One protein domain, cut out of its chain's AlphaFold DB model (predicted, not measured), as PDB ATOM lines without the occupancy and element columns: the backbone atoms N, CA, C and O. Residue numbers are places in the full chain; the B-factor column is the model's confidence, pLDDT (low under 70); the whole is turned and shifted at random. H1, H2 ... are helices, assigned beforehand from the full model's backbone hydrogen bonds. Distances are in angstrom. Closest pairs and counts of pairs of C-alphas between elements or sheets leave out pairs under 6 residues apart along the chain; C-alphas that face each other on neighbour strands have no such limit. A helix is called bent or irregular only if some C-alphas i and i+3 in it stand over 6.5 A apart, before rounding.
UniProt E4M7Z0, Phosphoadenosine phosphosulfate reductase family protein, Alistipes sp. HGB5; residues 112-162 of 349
ATOM      1  N   VAL A 112     169.313 144.308 111.325       95.19
ATOM      2  CA  VAL A 112     168.832 145.305 112.296       95.19
ATOM      3  C   VAL A 112     169.452 145.146 113.688       95.19
ATOM      4  O   VAL A 112     170.437 145.811 113.995       95.19
ATOM      5  N   SER A 113     168.903 144.282 114.540       94.31
ATOM      6  CA  SER A 113     169.407 143.987 115.886       94.31
ATOM      7  C   SER A 113     168.988 142.578 116.299       94.31
ATOM      8  O   SER A 113     168.084 141.990 115.703       94.31
ATOM      9  N   LYS A 114     169.598 142.039 117.360       93.94
ATOM     10  CA  LYS A 114     169.243 140.711 117.891       93.94
ATOM     11  C   LYS A 114     167.770 140.633 118.290       93.94
ATOM     12  O   LYS A 114     167.109 139.635 118.018       93.94
ATOM     13  N   GLU A 115     167.261 141.680 118.927       94.44
ATOM     14  CA  GLU A 115     165.893 141.771 119.431       94.44
ATOM     15  C   GLU A 115     164.887 141.898 118.283       94.44
ATOM     16  O   GLU A 115     163.884 141.183 118.272       94.44
ATOM     17  N   GLN A 116     165.172 142.756 117.296       96.94
ATOM     18  CA  GLN A 116     164.300 142.947 116.134       96.94
ATOM     19  C   GLN A 116     164.278 141.694 115.249       96.94
ATOM     20  O   GLN A 116     163.205 141.207 114.901       96.94
ATOM     21  N   ALA A 117     165.436 141.084 114.982       97.75
ATOM     22  CA  ALA A 117     165.516 139.837 114.223       97.75
ATOM     23  C   ALA A 117     164.819 138.667 114.930       97.75
ATOM     24  O   ALA A 117     164.149 137.857 114.288       97.75
ATOM     25  N   GLN A 118     164.915 138.591 116.261       97.56
ATOM     26  CA  GLN A 118     164.146 137.623 117.035       97.56
ATOM     27  C   GLN A 118     162.635 137.852 116.893       97.56
ATOM     28  O   GLN A 118     161.883 136.882 116.786       97.56
ATOM     29  N   ALA A 119     162.179 139.108 116.911       97.94
ATOM     30  CA  ALA A 119     160.770 139.433 116.733       97.94
ATOM     31  C   ALA A 119     160.270 139.023 115.338       97.94
ATOM     32  O   ALA A 119     159.264 138.316 115.265       97.94
ATOM     33  N   VAL A 120     161.011 139.351 114.268       98.31
ATOM     34  CA  VAL A 120     160.706 138.907 112.891       98.31
ATOM     35  C   VAL A 120     160.605 137.385 112.823       98.31
ATOM     36  O   VAL A 120     159.578 136.855 112.396       98.31
ATOM     37  N   ARG A 121     161.626 136.662 113.311       97.94
ATOM     38  CA  ARG A 121     161.609 135.195 113.313       97.94
ATOM     39  C   ARG A 121     160.395 134.651 114.055       97.94
ATOM     40  O   ARG A 121     159.739 133.747 113.549       97.94
ATOM     41  N   ASN A 122     160.108 135.161 115.253       97.94
ATOM     42  CA  ASN A 122     158.977 134.692 116.047       97.94
ATOM     43  C   ASN A 122     157.651 134.913 115.307       97.94
ATOM     44  O   ASN A 122     156.868 133.980 115.242       97.94
ATOM     45  N   ILE A 123     157.419 136.084 114.705       98.00
ATOM     46  CA  ILE A 123     156.190 136.373 113.941       98.00
ATOM     47  C   ILE A 123     156.009 135.384 112.780       98.00
ATOM     48  O   ILE A 123     154.914 134.846 112.599       98.00
ATOM     49  N   ARG A 124     157.088 135.112 112.034       97.19
ATOM     50  CA  ARG A 124     157.069 134.243 110.846       97.19
ATOM     51  C   ARG A 124     156.983 132.747 111.153       97.19
ATOM     52  O   ARG A 124     156.598 131.989 110.276       97.19
ATOM     53  N   THR A 125     157.372 132.306 112.353       96.56
ATOM     54  CA  THR A 125     157.513 130.864 112.674       96.56
ATOM     55  C   THR A 125     156.655 130.378 113.837       96.56
ATOM     56  O   THR A 125     156.590 129.178 114.084       96.56
ATOM     57  N   THR A 126     156.021 131.277 114.593       97.12
ATOM     58  CA  THR A 126     155.170 130.893 115.726       97.12
ATOM     59  C   THR A 126     153.834 130.317 115.260       97.12
ATOM     60  O   THR A 126     153.228 130.831 114.327       97.12
ATOM     61  N   ASN A 127     153.312 129.333 115.990       96.94
ATOM     62  CA  ASN A 127     151.912 128.899 115.878       96.94
ATOM     63  C   ASN A 127     151.009 129.571 116.932       96.94
ATOM     64  O   ASN A 127     149.818 129.309 116.991       96.94
ATOM     65  N   SER A 128     151.572 130.424 117.795       97.56
ATOM     66  CA  SER A 128     150.831 131.152 118.829       97.56
ATOM     67  C   SER A 128     150.463 132.554 118.357       97.56
ATOM     68  O   SER A 128     151.343 133.419 118.252       97.56
ATOM     69  N   ASP A 129     149.165 132.799 118.165       96.38
ATOM     70  CA  ASP A 129     148.641 134.131 117.842       96.38
ATOM     71  C   ASP A 129     148.920 135.138 118.951       96.38
ATOM     72  O   ASP A 129     149.333 136.257 118.673       96.38
ATOM     73  N   LYS A 130     148.855 134.715 120.220       95.56
ATOM     74  CA  LYS A 130     149.254 135.554 121.358       95.56
ATOM     75  C   LYS A 130     150.685 136.080 121.207       95.56
ATOM     76  O   LYS A 130     150.927 137.269 121.408       95.56
ATOM     77  N   LEU A 131     151.643 135.216 120.851       96.50
ATOM     78  CA  LEU A 131     153.032 135.641 120.648       96.50
ATOM     79  C   LEU A 131     153.171 136.538 119.412       96.50
ATOM     80  O   LEU A 131     153.912 137.518 119.464       96.50
ATOM     81  N   ARG A 132     152.468 136.219 118.320       97.12
ATOM     82  CA  ARG A 132     152.460 137.027 117.094       97.12
ATOM     83  C   ARG A 132     151.943 138.441 117.370       97.12
ATOM     84  O   ARG A 132     152.665 139.402 117.111       97.12
ATOM     85  N   THR A 133     150.764 138.558 117.978       96.38
ATOM     86  CA  THR A 133     150.138 139.825 118.381       96.38
ATOM     87  C   THR A 133     151.038 140.603 119.331       96.38
ATOM     88  O   THR A 133     151.296 141.781 119.092       96.38
ATOM     89  N   TYR A 134     151.626 139.948 120.340       97.25
ATOM     90  CA  TYR A 134     152.566 140.613 121.242       97.25
ATOM     91  C   TYR A 134     153.777 141.183 120.499       97.25
ATOM     92  O   TYR A 134     154.178 142.313 120.753       97.25
ATOM     93  N   ARG A 135     154.377 140.431 119.569       97.50
ATOM     94  CA  ARG A 135     155.544 140.914 118.816       97.50
ATOM     95  C   ARG A 135     155.201 142.036 117.844       97.50
ATOM     96  O   ARG A 135     156.096 142.814 117.539       97.50
ATOM     97  N   LEU A 136     153.957 142.150 117.388       96.31
ATOM     98  CA  LEU A 136     153.520 143.239 116.513       96.31
ATOM     99  C   LEU A 136     153.093 144.490 117.289       96.31
ATOM    100  O   LEU A 136     153.438 145.600 116.877       96.31
ATOM    101  N   TYR A 137     152.377 144.326 118.403       95.25
ATOM    102  CA  TYR A 137     151.636 145.416 119.048       95.25
ATOM    103  C   TYR A 137     151.942 145.593 120.545       95.25
ATOM    104  O   TYR A 137     151.744 146.680 121.086       95.25
ATOM    105  N   GLY A 138     152.500 144.579 121.211       94.44
ATOM    106  CA  GLY A 138     152.651 144.528 122.669       94.44
ATOM    107  C   GLY A 138     151.409 143.954 123.358       94.44
ATOM    108  O   GLY A 138     150.590 143.298 122.720       94.44
ATOM    109  N   ASP A 139     151.281 144.171 124.670       91.25
ATOM    110  CA  ASP A 139     150.112 143.762 125.475       91.25
ATOM    111  C   ASP A 139     149.382 144.949 126.134       91.25
ATOM    112  O   ASP A 139     148.728 144.789 127.159       91.25
ATOM    113  N   GLY A 140     149.531 146.156 125.577       85.62
ATOM    114  CA  GLY A 140     148.946 147.393 126.115       85.62
ATOM    115  C   GLY A 140     149.717 148.010 127.288       85.62
ATOM    116  O   GLY A 140     149.585 149.203 127.532       85.62
ATOM    117  N   VAL A 141     150.586 147.242 127.959       88.94
ATOM    118  CA  VAL A 141     151.412 147.717 129.087       88.94
ATOM    119  C   VAL A 141     152.901 147.618 128.754       88.94
ATOM    120  O   VAL A 141     153.679 148.549 128.952       88.94
ATOM    121  N   ARG A 142     153.326 146.481 128.203       85.56
ATOM    122  CA  ARG A 142     154.713 146.165 127.868       85.56
ATOM    123  C   ARG A 142     154.923 146.237 126.365       85.56
ATOM    124  O   ARG A 142     154.260 145.555 125.586       85.56
ATOM    125  N   ARG A 143     155.956 146.985 125.968       88.81
ATOM    126  CA  ARG A 143     156.424 147.063 124.571       88.81
ATOM    127  C   ARG A 143     157.810 146.455 124.343       88.81
ATOM    128  O   ARG A 143     158.313 146.451 123.222       88.81
ATOM    129  N   ALA A 144     158.448 145.926 125.388       88.56
ATOM    130  CA  ALA A 144     159.769 145.319 125.276       88.56
ATOM    131  C   ALA A 144     159.741 144.095 124.342       88.56
ATOM    132  O   ALA A 144     159.019 143.131 124.572       88.56
ATOM    133  N   GLY A 145     160.560 144.120 123.288       89.94
ATOM    134  CA  GLY A 145     160.632 143.035 122.308       89.94
ATOM    135  C   GLY A 145     159.580 143.090 121.194       89.94
ATOM    136  O   GLY A 145     159.508 142.139 120.413       89.94
ATOM    137  N   VAL A 146     158.801 144.171 121.098       96.75
ATOM    138  CA  VAL A 146     157.959 144.470 119.930       96.75
ATOM    139  C   VAL A 146     158.845 144.795 118.717       96.75
ATOM    140  O   VAL A 146     159.877 145.464 118.842       96.75
ATOM    141  N   LEU A 147     158.446 144.307 117.543       97.62
ATOM    142  CA  LEU A 147     159.027 144.675 116.257       97.62
ATOM    143  C   LEU A 147     158.611 146.108 115.918       97.62
ATOM    144  O   LEU A 147     157.420 146.406 115.812       97.62
ATOM    145  N   SER A 148     159.588 146.994 115.743       96.38
ATOM    146  CA  SER A 148     159.324 148.382 115.375       96.38
ATOM    147  C   SER A 148     158.637 148.462 114.012       96.38
ATOM    148  O   SER A 148     158.962 147.702 113.102       96.38
ATOM    149  N   GLU A 149     157.724 149.421 113.855       96.56
ATOM    150  CA  GLU A 149     156.896 149.576 112.651       96.56
ATOM    151  C   GLU A 149     157.725 149.673 111.370       96.56
ATOM    152  O   GLU A 149     157.466 148.941 110.419       96.56
ATOM    153  N   LYS A 150     158.809 150.458 111.398       96.44
ATOM    154  CA  LYS A 150     159.743 150.605 110.272       96.44
ATOM    155  C   LYS A 150     160.409 149.305 109.800       96.44
ATOM    156  O   LYS A 150     160.916 149.262 108.689       96.44
ATOM    157  N   TRP A 151     160.430 148.252 110.620       97.62
ATOM    158  CA  TRP A 151     161.040 146.958 110.287       97.62
ATOM    159  C   TRP A 151     160.016 145.872 109.953       97.62
ATOM    160  O   TRP A 151     160.400 144.730 109.705       97.62
ATOM    161  N   ARG A 152     158.714 146.190 109.939       97.56
ATOM    162  CA  ARG A 152     157.658 145.203 109.664       97.56
ATOM    163  C   ARG A 152     157.724 144.623 108.253       97.56
ATOM    164  O   ARG A 152     157.330 143.474 108.083       97.56
ATOM    165  N   TYR A 153     158.288 145.342 107.283       97.19
ATOM    166  CA  TYR A 153     158.476 144.818 105.924       97.19
ATOM    167  C   TYR A 153     159.316 143.521 105.901       97.19
ATOM    168  O   TYR A 153     159.046 142.627 105.108       97.19
ATOM    169  N   LEU A 154     160.239 143.331 106.859       97.75
ATOM    170  CA  LEU A 154     161.054 142.108 106.990       97.75
ATOM    171  C   LEU A 154     160.232 140.833 107.263       97.75
ATOM    172  O   LEU A 154     160.746 139.716 107.149       97.75
ATOM    173  N   ILE A 155     158.964 140.977 107.662       97.56
ATOM    174  CA  ILE A 155     158.052 139.845 107.860       97.56
ATOM    175  C   ILE A 155     157.708 139.191 106.515       97.56
ATOM    176  O   ILE A 155     157.628 137.965 106.455       97.56
ATOM    177  N   SER A 156     157.528 139.995 105.464       96.50
ATOM    178  CA  SER A 156     157.103 139.551 104.130       96.50
ATOM    179  C   SER A 156     158.255 139.292 103.159       96.50
ATOM    180  O   SER A 156     158.018 138.739 102.091       96.50
ATOM    181  N   GLU A 157     159.491 139.657 103.513       97.50
ATOM    182  CA  GLU A 157     160.661 139.414 102.661       97.50
ATOM    183  C   GLU A 157     160.856 137.916 102.337       97.50
ATOM    184  O   GLU A 157     160.674 137.052 103.214       97.50
ATOM    185  N   PRO A 158     161.296 137.579 101.106       95.50
ATOM    186  CA  PRO A 158     161.475 136.194 100.673       95.50
ATOM    187  C   PRO A 158     162.605 135.492 101.437       95.50
ATOM    188  O   PRO A 158     162.584 134.274 101.604       95.50
ATOM    189  N   TYR A 159     163.572 136.251 101.959       94.69
ATOM    190  CA  TYR A 159     164.615 135.745 102.844       94.69
ATOM    191  C   TYR A 159     164.215 135.872 104.315       94.69
ATOM    192  O   TYR A 159     163.460 136.757 104.715       94.69
ATOM    193  N   MET A 160     164.764 134.996 105.155       97.38
ATOM    194  CA  MET A 160     164.546 135.037 106.598       97.38
ATOM    195  C   MET A 160     165.515 136.007 107.287       97.38
ATOM    196  O   MET A 160     166.698 136.054 106.953       97.38
ATOM    197  N   THR A 161     165.032 136.725 108.305       97.56
ATOM    198  CA  THR A 161     165.867 137.492 109.243       97.56
ATOM    199  C   THR A 161     165.864 136.811 110.610       97.56
ATOM    200  O   THR A 161     164.798 136.497 111.142       97.56
ATOM    201  N   SER A 162     167.041 136.570 111.198       97.25
ATOM    202  CA  SER A 162     167.148 135.890 112.494       97.25
ATOM    203  C   SER A 162     168.434 136.185 113.269       97.25
ATOM    204  O   SER A 162     169.505 136.427 112.729       97.25
TER     205      SER A 162
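Overview. This is residues 112 to 162 of the 349 residues of the protein "Phosphoadenosine phosphosulfate reductase family protein" of Alistipes sp. HGB5 (UniProt E4M7Z0). H1, the longest helix, makes a splayed helical hairpin with H2, and the short, irregular helix H3 packs on H1 at a steep angle, so that the centres of the three helices make a triangle. The long loop from H2 to H3, residues 138 to 148, reaches one end of the longest axis at Val 141; the tail after H3 reaches the other end at Pro 158 and then folds back towards H1. The printed part has 51 residues, with three named helices in the order H1, H2, H3 and no named strand, and its class is all helix. It is compact, with a radius of gyration of the C-alphas of 10.1 A and spans of 31 by 22 by 16 A.

Along the chain. H1 runs from Lys 114 to Thr 125, 12 residues and 16.2 A from first to last C-alpha; it begins at C-alpha 114 at (169.243, 140.711, 117.891). H2 covers residues 129 to 137 and measures 11.7 A, with C-alpha 129 at (148.641, 134.131, 117.842). H3 covers residues 149 to 155 and measures 10.9 A, ending at C-alpha 155 at (158.052, 139.845, 107.860). H3 is irregular: C-alphas 150 and 153 are 7.3 A apart.

Arrangement. H1 touches both other helices. It touches H2 with residues 119 to 123 alone, and the closest C-alphas are those of Ile 123 and Arg 132, 4.9 A apart. The two run opposite ways at a steep tilt of 41 degrees, and they form a helical hairpin. H1 also touches H3, where the closest C-alphas are those of Val 120 and Ile 155, 5.8 A apart. H1 and H3 run the same way at a steep tilt of 49 degrees, with 10.3 A from centre to centre. H2 and H3 are only just apart, with a closest C-alpha distance of 8.2 A. In H1 and H2 every O i to N i+4 pair is within hydrogen-bond range; in H3 0 of 3 such pairs are, while 3 of its 4 O i to N i+3 pairs are within range.

Size, cuts and confidence. The two C-alphas farthest apart, those of Val 141 and Pro 158, are 32.3 A from each other. The first and last printed C-alphas, of Val 112 and Ser 162, are 9.6 A apart. The link from H1 to H2 is tight, with 3 residues, and the link from H2 to H3 is long, with 11 residues. The printed part has no cut. The mean pLDDT of the printed part is 95.6, and no printed residue is under 70.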